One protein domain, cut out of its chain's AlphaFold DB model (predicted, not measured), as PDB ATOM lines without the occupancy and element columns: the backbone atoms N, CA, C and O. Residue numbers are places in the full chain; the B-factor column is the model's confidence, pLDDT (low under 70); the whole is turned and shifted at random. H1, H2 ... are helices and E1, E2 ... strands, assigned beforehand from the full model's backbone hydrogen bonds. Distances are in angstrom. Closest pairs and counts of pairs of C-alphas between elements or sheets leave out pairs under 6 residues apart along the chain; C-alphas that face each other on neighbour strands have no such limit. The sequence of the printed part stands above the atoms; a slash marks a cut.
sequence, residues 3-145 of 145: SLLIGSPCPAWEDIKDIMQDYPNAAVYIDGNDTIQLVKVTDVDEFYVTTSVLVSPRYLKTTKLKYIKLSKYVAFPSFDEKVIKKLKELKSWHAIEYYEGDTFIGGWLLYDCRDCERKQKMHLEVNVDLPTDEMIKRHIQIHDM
ATOM      1  N   SER A   3     -98.861  63.872 225.361       71.00
ATOM      2  CA  SER A   3     -99.120  64.724 226.527       71.00
ATOM      3  C   SER A   3     -98.559  64.171 227.843       71.00
ATOM      4  O   SER A   3     -98.328  64.951 228.757       71.00
ATOM      5  N   LEU A   4     -98.331  62.854 227.945       76.25
ATOM      6  CA  LEU A   4     -97.731  62.213 229.123       76.25
ATOM      7  C   LEU A   4     -96.208  62.391 229.180       76.25
ATOM      8  O   LEU A   4     -95.620  62.164 230.230       76.25
ATOM      9  N   LEU A   5     -95.579  62.772 228.063       85.44
ATOM     10  CA  LEU A   5     -94.146  63.067 228.018       85.44
ATOM     11  C   LEU A   5     -93.847  64.445 228.614       85.44
ATOM     12  O   LEU A   5     -92.761  64.671 229.128       85.44
ATOM     13  N   ILE A   6     -94.790  65.386 228.540       90.00
ATOM     14  CA  ILE A   6     -94.575  66.731 229.076       90.00
ATOM     15  C   ILE A   6     -94.426  66.648 230.598       90.00
ATOM     16  O   ILE A   6     -95.276  66.086 231.285       90.00
ATOM     17  N   GLY A   7     -93.344  67.220 231.121       89.94
ATOM     18  CA  GLY A   7     -92.990  67.169 232.537       89.94
ATOM     19  C   GLY A   7     -92.243  65.903 232.965       89.94
ATOM     20  O   GLY A   7     -91.880  65.805 234.135       89.94
ATOM     21  N   SER A   8     -91.981  64.950 232.062       92.12
ATOM     22  CA  SER A   8     -91.145  63.784 232.361       92.12
ATOM     23  C   SER A   8     -89.667  64.044 232.035       92.12
ATOM     24  O   SER A   8     -89.364  64.866 231.161       92.12
ATOM     25  N   PRO A   9     -88.729  63.309 232.663       93.44
ATOM     26  CA  PRO A   9     -87.345  63.261 232.203       93.44
ATOM     27  C   PRO A   9     -87.277  62.850 230.730       93.44
ATOM     28  O   PRO A   9     -88.041  61.992 230.278       93.44
ATOM     29  N   CYS A  10     -86.375  63.474 229.981       92.00
ATOM     30  CA  CYS A  10     -86.210  63.206 228.564       92.00
ATOM     31  C   CYS A  10     -85.325  61.969 228.348       92.00
ATOM     32  O   CYS A  10     -84.189  61.955 228.835       92.00
ATOM     33  N   PRO A  11     -85.808  60.934 227.634       91.50
ATOM     34  CA  PRO A  11     -85.044  59.710 227.429       91.50
ATOM     35  C   PRO A  11     -83.913  59.901 226.400       91.50
ATOM     36  O   PRO A  11     -83.669  61.006 225.899       91.50
ATOM     37  N   ALA A  12     -83.168  58.831 226.107       92.81
ATOM     38  CA  ALA A  12     -82.091  58.894 225.127       92.81
ATOM     39  C   ALA A  12     -82.643  59.116 223.708       92.81
ATOM     40  O   ALA A  12     -83.805  58.837 223.423       92.81
ATOM     41  N   TRP A  13     -81.791  59.606 222.797       92.62
ATOM     42  CA  TRP A  13     -82.192  59.914 221.416       92.62
ATOM     43  C   TRP A  13     -82.900  58.741 220.727       92.62
ATOM     44  O   TRP A  13     -83.922  58.950 220.082       92.62
ATOM     45  N   GLU A  14     -82.369  57.525 220.873       93.44
ATOM     46  CA  GLU A  14     -82.920  56.333 220.216       93.44
ATOM     47  C   GLU A  14     -84.305  55.961 220.774       93.44
ATOM     48  O   GLU A  14     -85.207  55.648 220.005       93.44
ATOM     49  N   ASP A  15     -84.533  56.124 222.080       93.31
ATOM     50  CA  ASP A  15     -85.854  55.889 222.676       93.31
ATOM     51  C   ASP A  15     -86.878  56.931 222.193       93.31
ATOM     52  O   ASP A  15     -88.023  56.602 221.881       93.31
ATOM     53  N   ILE A  16     -86.476  58.209 222.102       92.69
ATOM     54  CA  ILE A  16     -87.339  59.269 221.549       92.69
ATOM     55  C   ILE A  16     -87.670  58.960 220.090       92.69
ATOM     56  O   ILE A  16     -88.814  59.138 219.674       92.69
ATOM     57  N   LYS A  17     -86.682  58.505 219.317       92.94
ATOM     58  CA  LYS A  17     -86.867  58.134 217.917       92.94
ATOM     59  C   LYS A  17     -87.951  57.072 217.762       92.94
ATOM     60  O   LYS A  17     -88.851  57.268 216.946       92.94
ATOM     61  N   ASP A  18     -87.906  56.018 218.570       92.75
ATOM     62  CA  ASP A  18     -88.908  54.951 218.543       92.75
ATOM     63  C   ASP A  18     -90.304  55.473 218.918       92.75
ATOM     64  O   ASP A  18     -91.292  55.159 218.255       92.75
ATOM     65  N   ILE A  19     -90.398  56.351 219.924       92.81
ATOM     66  CA  ILE A  19     -91.664  56.996 220.318       92.81
ATOM     67  C   ILE A  19     -92.229  57.872 219.186       92.81
ATOM     68  O   ILE A  19     -93.444  57.947 219.002       92.81
ATOM     69  N   MET A  20     -91.360  58.559 218.442       93.44
ATOM     70  CA  MET A  20     -91.738  59.525 217.405       93.44
ATOM     71  C   MET A  20     -91.782  58.915 215.996       93.44
ATOM     72  O   MET A  20     -91.918  59.653 215.015       93.44
ATOM     73  N   GLN A  21     -91.657  57.591 215.866       92.00
ATOM     74  CA  GLN A  21     -91.520  56.915 214.573       92.00
ATOM     75  C   GLN A  21     -92.679  57.222 213.611       92.00
ATOM     76  O   GLN A  21     -92.435  57.483 212.432       92.00
ATOM     77  N   ASP A  22     -93.903  57.307 214.138       91.75
ATOM     78  CA  ASP A  22     -95.134  57.494 213.360       91.75
ATOM     79  C   ASP A  22     -95.315  58.928 212.838       91.75
ATOM     80  O   ASP A  22     -96.155  59.180 211.974       91.75
ATOM     81  N   TYR A  23     -94.527  59.883 213.342       92.06
ATOM     82  CA  TYR A  23     -94.602  61.282 212.934       92.06
ATOM     83  C   TYR A  23     -93.489  61.596 211.935       92.06
ATOM     84  O   TYR A  23     -92.313  61.443 212.281       92.06
ATOM     85  N   PRO A  24     -93.801  62.056 210.709       91.19
ATOM     86  CA  PRO A  24     -92.772  62.376 209.720       91.19
ATOM     87  C   PRO A  24     -91.916  63.563 210.169       91.19
ATOM     88  O   PRO A  24     -90.710  63.569 209.927       91.19
ATOM     89  N   ASN A  25     -92.518  64.519 210.883       93.50
ATOM     90  CA  ASN A  25     -91.833  65.657 211.477       93.50
ATOM     91  C   ASN A  25     -92.144  65.721 212.978       93.50
ATOM     92  O   ASN A  25     -93.309  65.752 213.386       93.50
ATOM     93  N   ALA A  26     -91.105  65.755 213.811       94.69
ATOM     94  CA  ALA A  26     -91.222  65.788 215.265       94.69
ATOM     95  C   ALA A  26     -90.052  66.547 215.899       94.69
ATOM     96  O   ALA A  26     -88.919  66.433 215.443       94.69
ATOM     97  N   ALA A  27     -90.301  67.283 216.979       94.94
ATOM     98  CA  ALA A  27     -89.267  67.928 217.781       94.94
ATOM     99  C   ALA A  27     -89.593  67.838 219.274       94.94
ATOM    100  O   ALA A  27     -90.747  68.004 219.679       94.94
ATOM    101  N   VAL A  28     -88.563  67.614 220.090       95.62
ATOM    102  CA  VAL A  28     -88.649  67.575 221.553       95.62
ATOM    103  C   VAL A  28     -87.715  68.622 222.138       95.62
ATOM    104  O   VAL A  28     -86.508  68.630 221.868       95.62
ATOM    105  N   TYR A  29     -88.285  69.481 222.974       95.38
ATOM    106  CA  TYR A  29     -87.595  70.551 223.674       95.38
ATOM    107  C   TYR A  29     -87.634  70.296 225.177       95.38
ATOM    108  O   TYR A  29     -88.679  69.960 225.739       95.38
ATOM    109  N   ILE A  30     -86.487  70.479 225.818       95.56
ATOM    110  CA  ILE A  30     -86.267  70.210 227.240       95.56
ATOM    111  C   ILE A  30     -85.843  71.481 227.975       95.56
ATOM    112  O   ILE A  30     -85.384  72.429 227.342       95.56
ATOM    113  N   ASP A  31     -85.967  71.509 229.295       94.50
ATOM    114  CA  ASP A  31     -85.356  72.542 230.136       94.50
ATOM    115  C   ASP A  31     -83.918  72.182 230.563       94.50
ATOM    116  O   ASP A  31     -83.326  71.204 230.100       94.50
ATOM    117  N   GLY A  32     -83.343  72.996 231.455       90.12
ATOM    118  CA  GLY A  32     -82.011  72.774 232.024       90.12
ATOM    119  C   GLY A  32     -81.891  71.561 232.960       90.12
ATOM    120  O   GLY A  32     -80.771  71.197 233.301       90.12
ATOM    121  N   ASN A  33     -83.002  70.927 233.348       92.75
ATOM    122  CA  ASN A  33     -83.037  69.708 234.161       92.75
ATOM    123  C   ASN A  33     -83.309  68.457 233.303       92.75
ATOM    124  O   ASN A  33     -83.769  67.443 233.828       92.75
ATOM    125  N   ASP A  34     -83.104  68.542 231.982       92.69
ATOM    126  CA  ASP A  34     -83.451  67.493 231.013       92.69
ATOM    127  C   ASP A  34     -84.932  67.054 231.098       92.69
ATOM    128  O   ASP A  34     -85.283  65.937 230.720       92.69
ATOM    129  N   THR A  35     -85.835  67.925 231.560       94.69
ATOM    130  CA  THR A  35     -87.278  67.643 231.610       94.69
ATOM    131  C   THR A  35     -87.949  68.136 230.336       94.69
ATOM    132  O   THR A  35     -87.698  69.254 229.885       94.69
ATOM    133  N   ILE A  36     -88.808  67.312 229.733       94.94
ATOM    134  CA  ILE A  36     -89.518  67.657 228.498       94.94
ATOM    135  C   ILE A  36     -90.518  68.780 228.776       94.94
ATOM    136  O   ILE A  36     -91.466  68.615 229.539       94.94
ATOM    137  N   GLN A  37     -90.336  69.908 228.096       94.38
ATOM    138  CA  GLN A  37     -91.208  71.078 228.207       94.38
ATOM    139  C   GLN A  37     -92.184  71.183 227.039       94.38
ATOM    140  O   GLN A  37     -93.310  71.650 227.198       94.38
ATOM    141  N   LEU A  38     -91.761  70.755 225.849       93.12
ATOM    142  CA  LEU A  38     -92.563  70.879 224.643       93.12
ATOM    143  C   LEU A  38     -92.259  69.741 223.674       93.12
ATOM    144  O   LEU A  38     -91.103  69.423 223.398       93.12
ATOM    145  N   VAL A  39     -93.322  69.182 223.105       93.69
ATOM    146  CA  VAL A  39     -93.267  68.244 221.988       93.69
ATOM    147  C   VAL A  39     -94.098  68.836 220.858       93.69
ATOM    148  O   VAL A  39     -95.271  69.153 221.056       93.69
ATOM    149  N   LYS A  40     -93.497  68.999 219.678       93.25
ATOM    150  CA  LYS A  40     -94.207  69.390 218.454       93.25
ATOM    151  C   LYS A  40     -94.140  68.249 217.455       93.25
ATOM    152  O   LYS A  40     -93.071  67.688 217.244       93.25
ATOM    153  N   VAL A  41     -95.268  67.940 216.831       93.19
ATOM    154  CA  VAL A  41     -95.370  66.954 215.751       93.19
ATOM    155  C   VAL A  41     -96.243  67.517 214.642       93.19
ATOM    156  O   VAL A  41     -97.171  68.280 214.915       93.19
ATOM    157  N   THR A  42     -95.947  67.158 213.400       90.62
ATOM    158  CA  THR A  42     -96.780  67.506 212.247       90.62
ATOM    159  C   THR A  42     -96.547  66.525 211.102       90.62
ATOM    160  O   THR A  42     -95.472  65.944 210.955       90.62
ATOM    161  N   ASP A  43     -97.581  66.342 210.299       88.88
ATOM    162  CA  ASP A  43     -97.584  65.655 209.011       88.88
ATOM    163  C   ASP A  43     -97.247  66.586 207.833       88.88
ATOM    164  O   ASP A  43     -97.056  66.122 206.711       88.88
ATOM    165  N   VAL A  44     -97.138  67.893 208.084       86.06
ATOM    166  CA  VAL A  44     -96.833  68.912 207.077       86.06
ATOM    167  C   VAL A  44     -95.327  69.149 207.016       86.06
ATOM    168  O   VAL A  44     -94.696  69.462 208.020       86.06
ATOM    169  N   ASP A  45     -94.748  69.043 205.823       81.06
ATOM    170  CA  ASP A  45     -93.302  69.227 205.639       81.06
ATOM    171  C   ASP A  45     -92.878  70.700 205.551       81.06
ATOM    172  O   ASP A  45     -91.692  71.018 205.599       81.06
ATOM    173  N   GLU A  46     -93.830  71.618 205.391       77.38
ATOM    174  CA  GLU A  46     -93.536  73.044 205.327       77.38
ATOM    175  C   GLU A  46     -93.028  73.560 206.680       77.38
ATOM    176  O   GLU A  46     -93.637  73.361 207.729       77.38
ATOM    177  N   PHE A  47     -91.904  74.274 206.657       72.50
ATOM    178  CA  PHE A  47     -91.244  74.772 207.867       72.50
ATOM    179  C   PHE A  47     -91.499  76.265 208.139       72.50
ATOM    180  O   PHE A  47     -91.209  76.732 209.241       72.50
ATOM    181  N   TYR A  48     -92.087  76.997 207.182       68.56
ATOM    182  CA  TYR A  48     -92.506  78.402 207.334       68.56
ATOM    183  C   TYR A  48     -93.912  78.569 207.933       68.56
ATOM    184  O   TYR A  48     -94.328  79.689 208.230       68.56
ATOM    185  N   VAL A  49     -94.660  77.477 208.102       70.00
ATOM    186  CA  VAL A  49     -96.026  77.509 208.638       70.00
ATOM    187  C   VAL A  49     -96.035  77.457 210.163       70.00
ATOM    188  O   VAL A  49     -95.116  76.948 210.802       70.00
ATOM    189  N   THR A  50     -97.106  77.953 210.777       62.81
ATOM    190  CA  THR A  50     -97.276  77.976 212.243       62.81
ATOM    191  C   THR A  50     -97.268  76.578 212.876       62.81
ATOM    192  O   THR A  50     -96.908  76.421 214.047       62.81
ATOM    193  N   THR A  51     -97.615  75.554 212.095       64.75
ATOM    194  CA  THR A  51     -97.597  74.136 212.473       64.75
ATOM    195  C   THR A  51     -96.211  73.495 212.399       64.75
ATOM    196  O   THR A  51     -96.048  72.376 212.877       64.75
ATOM    197  N   SER A  52     -95.206  74.202 211.868       83.19
ATOM    198  CA  SER A  52     -93.813  73.746 211.809       83.19
ATOM    199  C   SER A  52     -93.324  73.301 213.182       83.19
ATOM    200  O   SER A  52     -93.592  73.961 214.189       83.19
ATOM    201  N   VAL A  53     -92.567  72.205 213.254       90.38
ATOM    202  CA  VAL A  53     -91.973  71.764 214.528       90.38
ATOM    203  C   VAL A  53     -90.881  72.709 215.020       90.38
ATOM    204  O   VAL A  53     -90.558  72.664 216.199       90.38
ATOM    205  N   LEU A  54     -90.369  73.597 214.160       92.56
ATOM    206  CA  LEU A  54     -89.371  74.602 214.512       92.56
ATOM    207  C   LEU A  54     -90.007  75.706 215.364       92.56
ATOM    208  O   LEU A  54     -90.970  76.363 214.963       92.56
ATOM    209  N   VAL A  55     -89.468  75.925 216.560       90.62
ATOM    210  CA  VAL A  55     -89.882  77.028 217.439       90.62
ATOM    211  C   VAL A  55     -89.007  78.254 217.226       90.62
ATOM    212  O   VAL A  55     -87.858  78.143 216.797       90.62
ATOM    213  N   SER A  56     -89.518  79.436 217.576       89.12
ATOM    214  CA  SER A  56     -88.685  80.640 217.564       89.12
ATOM    215  C   SER A  56     -87.439  80.444 218.449       89.12
ATOM    216  O   SER A  56     -87.585  80.008 219.598       89.12
ATOM    217  N   PRO A  57     -86.236  80.837 217.985       88.38
ATOM    218  CA  PRO A  57     -85.005  80.828 218.774       88.38
ATOM    219  C   PRO A  57     -85.108  81.569 220.111       88.38
ATOM    220  O   PRO A  57     -84.360  81.273 221.036       88.38
ATOM    221  N   ARG A  58     -86.081  82.479 220.273       87.81
ATOM    222  CA  ARG A  58     -86.378  83.104 221.571       87.81
ATOM    223  C   ARG A  58     -86.682  82.073 222.662       87.81
ATOM    224  O   ARG A  58     -86.195  82.227 223.777       87.81
ATOM    225  N   TYR A  59     -87.441  81.024 222.345       87.06
ATOM    226  CA  TYR A  59     -87.759  79.947 223.289       87.06
ATOM    227  C   TYR A  59     -86.552  79.053 223.576       87.06
ATOM    228  O   TYR A  59     -86.464  78.455 224.647       87.06
ATOM    229  N   LEU A  60     -85.591  79.001 222.653       87.94
ATOM    230  CA  LEU A  60     -84.366  78.223 222.808       87.94
ATOM    231  C   LEU A  60     -83.351  78.866 223.773       87.94
ATOM    232  O   LEU A  60     -82.318  78.280 224.069       87.94
ATOM    233  N   LYS A  61     -83.646  80.063 224.299       81.88
ATOM    234  CA  LYS A  61     -82.893  80.652 225.419       81.88
ATOM    235  C   LYS A  61     -83.177  79.946 226.745       81.88
ATOM    236  O   LYS A  61     -82.319  79.919 227.618       81.88
ATOM    237  N   THR A  62     -84.387  79.414 226.907       83.62
ATOM    238  CA  THR A  62     -84.847  78.748 228.139       83.62
ATOM    239  C   THR A  62     -85.089  77.257 227.947       83.62
ATOM    240  O   THR A  62     -85.294  76.539 228.920       83.62
ATOM    241  N   THR A  63     -85.088  76.791 226.699       89.38
ATOM    242  CA  THR A  63     -85.252  75.383 226.345       89.38
ATOM    243  C   THR A  63     -84.138  74.942 225.410       89.38
ATOM    244  O   THR A  63     -83.618  75.729 224.627       89.38
ATOM    245  N   LYS A  64     -83.773  73.669 225.463       91.62
ATOM    246  CA  LYS A  64     -82.805  73.058 224.559       91.62
ATOM    247  C   LYS A  64     -83.534  72.112 223.618       91.62
ATOM    248  O   LYS A  64     -84.382  71.331 224.043       91.62
ATOM    249  N   LEU A  65     -83.192  72.159 222.335       93.56
ATOM    250  CA  LEU A  65     -83.649  71.159 221.378       93.56
ATOM    251  C   LEU A  65     -82.899  69.847 221.640       93.56
ATOM    252  O   LEU A  65     -81.686  69.781 221.448       93.56
ATOM    253  N   LYS A  66     -83.614  68.818 222.104       93.50
ATOM    254  CA  LYS A  66     -83.031  67.504 222.420       93.50
ATOM    255  C   LYS A  66     -83.144  66.530 221.261       93.50
ATOM    256  O   LYS A  66     -82.230  65.741 221.045       93.50
ATOM    257  N   TYR A  67     -84.261  66.583 220.547       95.31
ATOM    258  CA  TYR A  67     -84.558  65.708 219.426       95.31
ATOM    259  C   TYR A  67     -85.262  66.494 218.336       95.31
ATOM    260  O   TYR A  67     -86.146  67.301 218.627       95.31
ATOM    261  N   ILE A  68     -84.897  66.228 217.088       95.06
ATOM    262  CA  ILE A  68     -85.663  66.677 215.937       95.06
ATOM    263  C   ILE A  68     -85.538  65.657 214.811       95.06
ATOM    264  O   ILE A  68     -84.460  65.128 214.539       95.06
ATOM    265  N   LYS A  69     -86.666  65.414 214.162       93.38
ATOM    266  CA  LYS A  69     -86.832  64.606 212.967       93.38
ATOM    267  C   LYS A  69     -87.622  65.437 211.973       93.38
ATOM    268  O   LYS A  69     -88.660  65.999 212.324       93.38
ATOM    269  N   LEU A  70     -87.114  65.512 210.755       93.56
ATOM    270  CA  LEU A  70     -87.747  66.184 209.632       93.56
ATOM    271  C   LEU A  70     -87.643  65.257 208.422       93.56
ATOM    272  O   LEU A  70     -86.582  64.691 208.164       93.56
ATOM    273  N   SER A  71     -88.739  65.095 207.689       92.38
ATOM    274  CA  SER A  71     -88.838  64.125 206.592       92.38
ATOM    275  C   SER A  71     -88.012  64.529 205.361       92.38
ATOM    276  O   SER A  71     -87.429  63.685 204.679       92.38
ATOM    277  N   LYS A  72     -87.976  65.834 205.063       92.81
ATOM    278  CA  LYS A  72     -87.436  66.405 203.818       92.81
ATOM    279  C   LYS A  72     -86.231  67.315 204.020       92.81
ATOM    280  O   LYS A  72     -85.631  67.731 203.028       92.81
ATOM    281  N   TYR A  73     -85.880  67.618 205.263       93.31
ATOM    282  CA  TYR A  73     -84.868  68.614 205.585       93.31
ATOM    283  C   TYR A  73     -83.983  68.153 206.734       93.31
ATOM    284  O   TYR A  73     -84.360  67.312 207.543       93.31
ATOM    285  N   VAL A  74     -82.822  68.784 206.844       95.19
ATOM    286  CA  VAL A  74     -82.101  68.909 208.111       95.19
ATOM    287  C   VAL A  74     -82.238  70.353 208.564       95.19
ATOM    288  O   VAL A  74     -82.093  71.254 207.744       95.19
ATOM    289  N   ALA A  75     -82.503  70.580 209.849       95.19
ATOM    290  CA  ALA A  75     -82.588  71.915 210.424       95.19
ATOM    291  C   ALA A  75     -81.910  71.995 211.791       95.19
ATOM    292  O   ALA A  75     -82.130  71.153 212.658       95.19
ATOM    293  N   PHE A  76     -81.126  73.036 212.033       95.31
ATOM    294  CA  PHE A  76     -80.515  73.272 213.340       95.31
ATOM    295  C   PHE A  76     -80.486  74.764 213.673       95.31
ATOM    296  O   PHE A  76     -80.381  75.598 212.767       95.31
ATOM    297  N   PRO A  77     -80.609  75.125 214.959       94.81
ATOM    298  CA  PRO A  77     -80.554  76.514 215.364       94.81
ATOM    299  C   PRO A  77     -79.102  77.001 215.439       94.81
ATOM    300  O   PRO A  77     -78.201  76.250 215.811       94.81
ATOM    301  N   SER A  78     -78.885  78.281 215.154       94.00
ATOM    302  CA  SER A  78     -77.656  78.993 215.498       94.00
ATOM    303  C   SER A  78     -77.988  80.361 216.085       94.00
ATOM    304  O   SER A  78     -78.946  81.023 215.679       94.00
ATOM    305  N   PHE A  79     -77.187  80.776 217.061       93.19
ATOM    306  CA  PHE A  79     -77.278  82.084 217.711       93.19
ATOM    307  C   PHE A  79     -76.132  83.017 217.303       93.19
ATOM    308  O   PHE A  79     -76.131  84.182 217.691       93.19
ATOM    309  N   ASP A  80     -75.184  82.531 216.495       94.19
ATOM    310  CA  ASP A  80     -74.131  83.348 215.898       94.19
ATOM    311  C   ASP A  80     -74.578  83.809 214.505       94.19
ATOM    312  O   ASP A  80     -74.689  83.023 213.558       94.19
ATOM    313  N   GLU A  81     -74.827  85.113 214.376       95.38
ATOM    314  CA  GLU A  81     -75.266  85.724 213.122       95.38
ATOM    315  C   GLU A  81     -74.262  85.484 211.983       95.38
ATOM    316  O   GLU A  81     -74.660  85.327 210.827       95.38
ATOM    317  N   LYS A  82     -72.958  85.406 212.285       96.25
ATOM    318  CA  LYS A  82     -71.921  85.153 211.276       96.25
ATOM    319  C   LYS A  82     -72.023  83.741 210.714       96.25
ATOM    320  O   LYS A  82     -71.869  83.567 209.506       96.25
ATOM    321  N   VAL A  83     -72.324  82.753 211.560       96.00
ATOM    322  CA  VAL A  83     -72.541  81.362 211.133       96.00
ATOM    323  C   VAL A  83     -73.724  81.293 210.174       96.00
ATOM    324  O   VAL A  83     -73.595  80.729 209.088       96.00
ATOM    325  N   ILE A  84     -74.851  81.923 210.528       95.62
ATOM    326  CA  ILE A  84     -76.033  81.943 209.656       95.62
ATOM    327  C   ILE A  84     -75.737  82.653 208.341       95.62
ATOM    328  O   ILE A  84     -75.986  82.088 207.275       95.62
ATOM    329  N   LYS A  85     -75.167  83.862 208.405       96.12
ATOM    330  CA  LYS A  85     -74.817  84.640 207.214       96.12
ATOM    331  C   LYS A  85     -73.889  83.865 206.291       96.12
ATOM    332  O   LYS A  85     -74.084  83.911 205.084       96.12
ATOM    333  N   LYS A  86     -72.922  83.120 206.835       96.81
ATOM    334  CA  LYS A  86     -71.987  82.379 205.995       96.81
ATOM    335  C   LYS A  86     -72.592  81.129 205.380       96.81
ATOM    336  O   LYS A  86     -72.343  80.849 204.212       96.81
ATOM    337  N   LEU A  87     -73.382  80.382 206.144       96.19
ATOM    338  CA  LEU A  87     -73.982  79.148 205.650       96.19
ATOM    339  C   LEU A  87     -75.119  79.425 204.658       96.19
ATOM    340  O   LEU A  87     -75.213  78.713 203.667       96.19
ATOM    341  N   LYS A  88     -75.906  80.499 204.828       94.81
ATOM    342  CA  LYS A  88     -76.969  80.867 203.868       94.81
ATOM    343  C   LYS A  88     -76.452  81.328 202.499       94.81
ATOM    344  O   LYS A  88     -77.216  81.361 201.543       94.81
ATOM    345  N   GLU A  89     -75.178  81.719 202.398       94.94
ATOM    346  CA  GLU A  89     -74.530  82.035 201.112       94.94
ATOM    347  C   GLU A  89     -74.240  80.771 200.286       94.94
ATOM    348  O   GLU A  89     -73.993  80.861 199.081       94.94
ATOM    349  N   LEU A  90     -74.235  79.594 200.917       93.62
ATOM    350  CA  LEU A  90     -73.961  78.329 200.249       93.62
ATOM    351  C   LEU A  90     -75.194  77.842 199.485       93.62
ATOM    352  O   LEU A  90     -76.337  77.984 199.918       93.62
ATOM    353  N   LYS A  91     -74.958  77.207 198.335       89.31
ATOM    354  CA  LYS A  91     -76.030  76.629 197.523       89.31
ATOM    355  C   LYS A  91     -76.794  75.572 198.329       89.31
ATOM    356  O   LYS A  91     -76.166  74.744 198.982       89.31
ATOM    357  N   SER A  92     -78.123  75.577 198.215       89.25
ATOM    358  CA  SER A  92     -79.052  74.638 198.876       89.25
ATOM    359  C   SER A  92     -79.275  74.868 200.374       89.25
ATOM    360  O   SER A  92     -80.112  74.191 200.969       89.25
ATOM    361  N   TRP A  93     -78.576  75.832 200.972       95.06
ATOM    362  CA  TRP A  93     -78.809  76.251 202.344       95.06
ATOM    363  C   TRP A  93     -79.823  77.388 202.391       95.06
ATOM    364  O   TRP A  93     -79.812  78.305 201.573       95.06
ATOM    365  N   HIS A  94     -80.678  77.340 203.398       93.06
ATOM    366  CA  HIS A  94     -81.679  78.349 203.690       93.06
ATOM    367  C   HIS A  94     -81.595  78.715 205.167       93.06
ATOM    368  O   HIS A  94     -81.109  77.938 205.996       93.06
ATOM    369  N   ALA A  95     -82.087  79.905 205.502       93.25
ATOM    370  CA  ALA A  95     -82.157  80.360 206.878       93.25
ATOM    371  C   ALA A  95     -83.510  81.002 207.191       93.25
ATOM    372  O   ALA A  95     -84.086  81.699 206.355       93.25
ATOM    373  N   ILE A  96     -83.990  80.790 208.415       92.12
ATOM    374  CA  ILE A  96     -85.067  81.574 209.023       92.12
ATOM    375  C   ILE A  96     -84.444  82.385 210.152       92.12
ATOM    376  O   ILE A  96     -84.096  81.836 211.199       92.12
ATOM    377  N   GLU A  97     -84.283  83.683 209.930       92.94
ATOM    378  CA  GLU A  97     -83.651  84.604 210.874       92.94
ATOM    379  C   GLU A  97     -84.707  85.299 211.737       92.94
ATOM    380  O   GLU A  97     -85.765  85.697 211.249       92.94
ATOM    381  N   TYR A  98     -84.420  85.456 213.028       92.38
ATOM    382  CA  TYR A  98     -85.305  86.119 213.977       92.38
ATOM    383  C   TYR A  98     -84.606  87.340 214.564       92.38
ATOM    384  O   TYR A  98     -83.525  87.238 215.148       92.38
ATOM    385  N   TYR A  99     -85.275  88.483 214.451       92.56
ATOM    386  CA  TYR A  99     -84.810  89.774 214.940       92.56
ATOM    387  C   TYR A  99     -85.822  90.372 215.922       92.56
ATOM    388  O   TYR A  99     -87.029  90.162 215.802       92.56
ATOM    389  N   GLU A 100     -85.324  91.124 216.898       91.31
ATOM    390  CA  GLU A 100     -86.120  92.000 217.757       91.31
ATOM    391  C   GLU A 100     -85.601  93.428 217.593       91.31
ATOM    392  O   GLU A 100     -84.517  93.769 218.072       91.31
ATOM    393  N   GLY A 101     -86.345  94.242 216.839       91.75
ATOM    394  CA  GLY A 101     -85.799  95.482 216.287       91.75
ATOM    395  C   GLY A 101     -84.577  95.174 215.417       91.75
ATOM    396  O   GLY A 101     -84.637  94.286 214.570       91.75
ATOM    397  N   ASP A 102     -83.461  95.845 215.693       92.88
ATOM    398  CA  ASP A 102     -82.185  95.642 214.988       92.88
ATOM    399  C   ASP A 102     -81.301  94.548 215.620       92.88
ATOM    400  O   ASP A 102     -80.172  94.319 215.187       92.88
ATOM    401  N   THR A 103     -81.781  93.865 216.668       93.62
ATOM    402  CA  THR A 103     -80.995  92.852 217.385       93.62
ATOM    403  C   THR A 103     -81.287  91.457 216.852       93.62
ATOM    404  O   THR A 103     -82.421  90.980 216.921       93.62
ATOM    405  N   PHE A 104     -80.250  90.768 216.374       93.81
ATOM    406  CA  PHE A 104     -80.340  89.360 216.004       93.81
ATOM    407  C   PHE A 104     -80.533  88.482 217.247       93.81
ATOM    408  O   PHE A 104     -79.762  88.557 218.205       93.81
ATOM    409  N   ILE A 105     -81.570  87.645 217.234       94.31
ATOM    410  CA  ILE A 105     -81.922  86.760 218.354       94.31
ATOM    411  C   ILE A 105     -81.454  85.325 218.114       94.31
ATOM    412  O   ILE A 105     -81.246  84.586 219.074       94.31
ATOM    413  N   GLY A 106     -81.316  84.926 216.853       93.75
ATOM    414  CA  GLY A 106     -80.993  83.571 216.436       93.75
ATOM    415  C   GLY A 106     -81.715  83.220 215.143       93.75
ATOM    416  O   GLY A 106     -82.550  83.975 214.642       93.75
ATOM    417  N   GLY A 107     -81.432  82.043 214.610       93.38
ATOM    418  CA  GLY A 107     -82.127  81.549 213.434       93.38
ATOM    419  C   GLY A 107     -82.001  80.053 213.258       93.38
ATOM    420  O   GLY A 107     -81.215  79.395 213.936       93.38
ATOM    421  N   TRP A 108     -82.798  79.528 212.340       95.12
ATOM    422  CA  TRP A 108     -82.703  78.150 211.885       95.12
ATOM    423  C   TRP A 108     -81.967  78.112 210.564       95.12
ATOM    424  O   TRP A 108     -82.336  78.837 209.647       95.12
ATOM    425  N   LEU A 109     -80.961  77.255 210.467       95.81
ATOM    426  CA  LEU A 109     -80.333  76.872 209.212       95.81
ATOM    427  C   LEU A 109     -80.917  75.551 208.756       95.81
ATOM    428  O   LEU A 109     -81.126  74.660 209.580       95.81
ATOM    429  N   LEU A 110     -81.169  75.432 207.459       94.81
ATOM    430  CA  LEU A 110     -81.822  74.264 206.893       94.81
ATOM    431  C   LEU A 110     -81.424  74.003 205.443       94.81
ATOM    432  O   LEU A 110     -81.124  74.926 204.692       94.81
ATOM    433  N   TYR A 111     -81.418  72.730 205.063       95.12
ATOM    434  CA  TYR A 111     -81.146  72.275 203.701       95.12
ATOM    435  C   TYR A 111     -81.928  70.997 203.395       95.12
ATOM    436  O   TYR A 111     -82.284  70.236 204.300       95.12
ATOM    437  N   ASP A 112     -82.188  70.765 202.109       93.62
ATOM    438  CA  ASP A 112     -82.954  69.614 201.632       93.62
ATOM    439  C   ASP A 112     -82.179  68.315 201.872       93.62
ATOM    440  O   ASP A 112     -81.051  68.145 201.405       93.62
ATOM    441  N   CYS A 113     -82.784  67.378 202.597       93.38
ATOM    442  CA  CYS A 113     -82.196  66.074 202.881       93.38
ATOM    443  C   CYS A 113     -83.295  65.116 203.346       93.38
ATOM    444  O   CYS A 113     -83.952  65.374 204.351       93.38
ATOM    445  N   ARG A 114     -83.510  64.017 202.619       93.00
ATOM    446  CA  ARG A 114     -84.530  63.020 202.977       93.00
ATOM    447  C   ARG A 114     -83.941  61.942 203.869       93.00
ATOM    448  O   ARG A 114     -82.850  61.456 203.583       93.00
ATOM    449  N   ASP A 115     -84.669  61.583 204.921       85.50
ATOM    450  CA  ASP A 115     -84.293  60.519 205.863       85.50
ATOM    451  C   ASP A 115     -82.905  60.730 206.509       85.50
ATOM    452  O   ASP A 115     -82.178  59.796 206.851       85.50
ATOM    453  N   CYS A 116     -82.517  61.996 206.701       92.88
ATOM    454  CA  CYS A 116     -81.182  62.396 207.149       92.88
ATOM    455  C   CYS A 116     -81.060  62.577 208.671       92.88
ATOM    456  O   CYS A 116     -80.297  63.424 209.141       92.88
ATOM    457  N   GLU A 117     -81.755  61.758 209.464       91.94
ATOM    458  CA  GLU A 117     -81.754  61.847 210.936       91.94
ATOM    459  C   GLU A 117     -80.343  61.778 211.544       91.94
ATOM    460  O   GLU A 117     -80.050  62.439 212.538       91.94
ATOM    461  N   ARG A 118     -79.426  61.019 210.929       94.06
ATOM    462  CA  ARG A 118     -78.030  60.960 211.385       94.06
ATOM    463  C   ARG A 118     -77.336  62.315 211.252       94.06
ATOM    464  O   ARG A 118     -76.710  62.766 212.207       94.06
ATOM    465  N   LYS A 119     -77.460  62.978 210.095       95.75
ATOM    466  CA  LYS A 119     -76.914  64.332 209.891       95.75
ATOM    467  C   LYS A 119     -77.578  65.311 210.847       95.75
ATOM    468  O   LYS A 119     -76.898  66.107 211.483       95.75
ATOM    469  N   GLN A 120     -78.895  65.196 210.992       95.38
ATOM    470  CA  GLN A 120     -79.683  66.004 211.907       95.38
ATOM    471  C   GLN A 120     -79.147  65.939 213.344       95.38
ATOM    472  O   GLN A 120     -78.893  66.984 213.940       95.38
ATOM    473  N   LYS A 121     -78.906  64.734 213.872       95.56
ATOM    474  CA  LYS A 121     -78.290  64.522 215.188       95.56
ATOM    475  C   LYS A 121     -76.890  65.138 215.263       95.56
ATOM    476  O   LYS A 121     -76.611  65.906 216.177       95.56
ATOM    477  N   MET A 122     -76.049  64.893 214.255       95.94
ATOM    478  CA  MET A 122     -74.680  65.424 214.199       95.94
ATOM    479  C   MET A 122     -74.628  66.957 214.225       95.94
ATOM    480  O   MET A 122     -73.738  67.518 214.857       95.94
ATOM    481  N   HIS A 123     -75.568  67.646 213.568       96.25
ATOM    482  CA  HIS A 123     -75.647  69.110 213.623       96.25
ATOM    483  C   HIS A 123     -75.960  69.628 215.031       96.25
ATOM    484  O   HIS A 123     -75.411  70.654 215.422       96.25
ATOM    485  N   LEU A 124     -76.797  68.921 215.797       93.75
ATOM    486  CA  LEU A 124     -77.138  69.294 217.176       93.75
ATOM    487  C   LEU A 124     -76.020  68.998 218.182       93.75
ATOM    488  O   LEU A 124     -76.007  69.569 219.269       93.75
ATOM    489  N   GLU A 125     -75.089  68.117 217.823       93.69
ATOM    490  CA  GLU A 125     -73.920  67.760 218.631       93.69
ATOM    491  C   GLU A 125     -72.703  68.663 218.360       93.69
ATOM    492  O   GLU A 125     -71.673  68.524 219.023       93.69
ATOM    493  N   VAL A 126     -72.789  69.593 217.400       93.69
ATOM    494  CA  VAL A 126     -71.722  70.577 217.178       93.69
ATOM    495  C   VAL A 126     -71.593  71.464 218.414       93.69
ATOM    496  O   VAL A 126     -72.557  72.086 218.857       93.69
ATOM    497  N   ASN A 127     -70.384  71.511 218.974       84.94
ATOM    498  CA  ASN A 127     -70.115  72.278 220.180       84.94
ATOM    499  C   ASN A 127     -70.243  73.787 219.902       84.94
ATOM    500  O   ASN A 127     -69.562  74.328 219.029       84.94
ATOM    501  N   VAL A 128     -71.107  74.450 220.672       81.69
ATOM    502  CA  VAL A 128     -71.379  75.891 220.585       81.69
ATOM    503  C   VAL A 128     -70.201  76.757 221.038       81.69
ATOM    504  O   VAL A 128     -70.131  77.915 220.645       81.69
ATOM    505  N   ASP A 129     -69.263  76.192 221.802       87.31
ATOM    506  CA  ASP A 129     -68.065  76.890 222.284       87.31
ATOM    507  C   ASP A 129     -66.924  76.909 221.248       87.31
ATOM    508  O   ASP A 129     -65.859  77.479 221.499       87.31
ATOM    509  N   LEU A 130     -67.113  76.273 220.085       89.56
ATOM    510  CA  LEU A 130     -66.128  76.323 219.008       89.56
ATOM    511  C   LEU A 130     -66.005  77.744 218.441       89.56
ATOM    512  O   LEU A 130     -67.012  78.445 218.305       89.56
ATOM    513  N   PRO A 131     -64.799  78.155 218.007       95.06
ATOM    514  CA  PRO A 131     -64.641  79.366 217.215       95.06
ATOM    515  C   PRO A 131     -65.567  79.354 215.990       95.06
ATOM    516  O   PRO A 131     -65.714  78.324 215.329       95.06
ATOM    517  N   THR A 132     -66.138  80.513 215.640       94.44
ATOM    518  CA  THR A 132     -67.102  80.679 214.534       94.44
ATOM    519  C   THR A 132     -66.669  79.967 213.243       94.44
ATOM    520  O   THR A 132     -67.454  79.231 212.647       94.44
ATOM    521  N   ASP A 133     -65.410  80.122 212.824       95.25
ATOM    522  CA  ASP A 133     -64.897  79.512 211.588       95.25
ATOM    523  C   ASP A 133     -64.825  77.979 211.657       95.25
ATOM    524  O   ASP A 133     -65.041  77.294 210.654       95.25
ATOM    525  N   GLU A 134     -64.527  77.418 212.830       95.81
ATOM    526  CA  GLU A 134     -64.516  75.970 213.045       95.81
ATOM    527  C   GLU A 134     -65.936  75.405 213.071       95.81
ATOM    528  O   GLU A 134     -66.190  74.366 212.459       95.81
ATOM    529  N   MET A 135     -66.875  76.125 213.690       95.81
ATOM    530  CA  MET A 135     -68.295  75.773 213.692       95.81
ATOM    531  C   MET A 135     -68.862  75.731 212.265       95.81
ATOM    532  O   MET A 135     -69.490  74.744 211.874       95.81
ATOM    533  N   ILE A 136     -68.569  76.752 211.447       96.50
ATOM    534  CA  ILE A 136     -68.961  76.798 210.029       96.50
ATOM    535  C   ILE A 136     -68.391  75.591 209.279       96.50
ATOM    536  O   ILE A 136     -69.140  74.862 208.626       96.50
ATOM    537  N   LYS A 137     -67.080  75.335 209.403       96.56
ATOM    538  CA  LYS A 137     -66.431  74.179 208.762       96.56
ATOM    539  C   LYS A 137     -67.083  72.866 209.176       96.56
ATOM    540  O   LYS A 137     -67.294  72.002 208.327       96.56
ATOM    541  N   ARG A 138     -67.424  72.710 210.456       96.75
ATOM    542  CA  ARG A 138     -68.037  71.486 210.967       96.75
ATOM    543  C   ARG A 138     -69.422  71.254 210.372       96.75
ATOM    544  O   ARG A 138     -69.712  70.138 209.952       96.75
ATOM    545  N   HIS A 139     -70.251  72.289 210.280       97.00
ATOM    546  CA  HIS A 139     -71.569  72.174 209.655       97.00
ATOM    547  C   HIS A 139     -71.494  71.861 208.157       97.00
ATOM    548  O   HIS A 139     -72.270  71.034 207.684       97.00
ATOM    549  N   ILE A 140     -70.536  72.447 207.433       96.81
ATOM    550  CA  ILE A 140     -70.296  72.123 206.016       96.81
ATOM    551  C   ILE A 140     -69.881  70.654 205.866       96.81
ATOM    552  O   ILE A 140     -70.456  69.935 205.057       96.81
ATOM    553  N   GLN A 141     -68.957  70.171 206.705       96.75
ATOM    554  CA  GLN A 141     -68.549  68.764 206.691       96.75
ATOM    555  C   GLN A 141     -69.732  67.813 206.893       96.75
ATOM    556  O   GLN A 141     -69.826  66.820 206.187       96.75
ATOM    557  N   ILE A 142     -70.631  68.100 207.841       96.75
ATOM    558  CA  ILE A 142     -71.804  67.245 208.094       96.75
ATOM    559  C   ILE A 142     -72.752  67.237 206.884       96.75
ATOM    560  O   ILE A 142     -73.303  66.189 206.543       96.75
ATOM    561  N   HIS A 143     -72.928  68.385 206.225       95.44
ATOM    562  CA  HIS A 143     -73.738  68.497 205.015       95.44
ATOM    563  C   HIS A 143     -73.179  67.659 203.857       95.44
ATOM    564  O   HIS A 143     -73.955  66.966 203.198       95.44
ATOM    565  N   ASP A 144     -71.860  67.662 203.659       93.00
ATOM    566  CA  ASP A 144     -71.190  67.003 202.527       93.00
ATOM    567  C   ASP A 144     -70.998  65.478 202.691       93.00
ATOM    568  O   ASP A 144     -70.577  64.808 201.747       93.00
ATOM    569  N   MET A 145     -71.287  64.923 203.877       88.94
ATOM    570  CA  MET A 145     -71.237  63.474 204.163       88.94
ATOM    571  C   MET A 145     -72.333  62.662 203.473       88.94
ATOM    572  O   MET A 145     -72.150  61.431 203.383       88.94
TER     573      MET A 145
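What this domain is: This is residues 3 to 145 of the 145 residues of an uncharacterized protein of Candidatus Acidianus copahuensis (UniProt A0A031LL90). Two small three-stranded antiparallel sheets stand side by side, with their edge strands E3 and E4 turned toward each other and helix H3 packed on both of these strands. Helix H1 packs on the first sheet, H2 covers E6 and E5 of the second, and H4 packs on both H2 and H3. The 143 printed residues hold four named helices and six named strands, in the order H1 E1 E2 E3 E4 H2 E5 E6 H3 H4; the sheets run E2 E1 E3 and E4 E6 E5, and the class is mixed, helices and strands. The whole is compact, with a radius of gyration of the C-alphas of 14.6 A and spans of 40 by 32 by 29 A.

How they stand to each other: H1, residues 13 to 19, is on the sheet of E2, residues 36 to 42, E1, residues 25 to 30, and E3, residues 64 to 69. It lies over E3 at a height over the sheet of 9.3 A, and the closest C-alphas are those of Trp 13 and Tyr 67, 6.6 A apart. The hairpin E1 and E2 has N 27 and O 40 within hydrogen-bond range at 2.8 A; E1 and E3 have N 28 and O 67 at 2.8 A. E3 is near E4, residues 73 to 78, with 6 pairs of C-alphas within 10 A. E4, H2, residues 81 to 88, and E5, residues 93 to 100, form a split strand-helix-strand unit, two strands running the same way with another strand between them, here E6, residues 103 to 112; its crossover is right-handed. E4 and E6 have N 76 and O 109 at 2.9 A, and the hairpin E5 and E6 has N 96 and O 108 at 2.8 A. H2 runs along the strands, at 24 degrees to E6 on the local plane. H3, residues 117 to 124, is on both sheets; its closest C-alphas to E4 are Gln 120 and Val 74, 5.4 A. H2 and H3 lie on the same face of the sheet E4 E6 E5, as two layers, helices on one face of a sheet; H3 lies beside the strands, over none of them. H4, residues 132 to 144, touches H2 at Ile 136 and Val 83, 5.9 A, and touches H3 with residues 139 to 143 alone. In H1, H2, H3 and H4 every O i to N i+4 pair is within hydrogen-bond range.

Where its parts are: H1 begins at C-alpha 13 (-82.192, 59.914, 221.416). E5 spans 23.2 A, E6 28.1 A and H4 18.7 A, ending at C-alpha 144 (-71.190, 67.003, 202.527).

The domain as a whole: The C-alphas farthest apart, Leu 4 and Glu 89, are 41.4 A apart. The printed part has no cut. The link E2 to E3, 21 residues, is long. Residues 48 and 50 to 51 have pLDDT under 70.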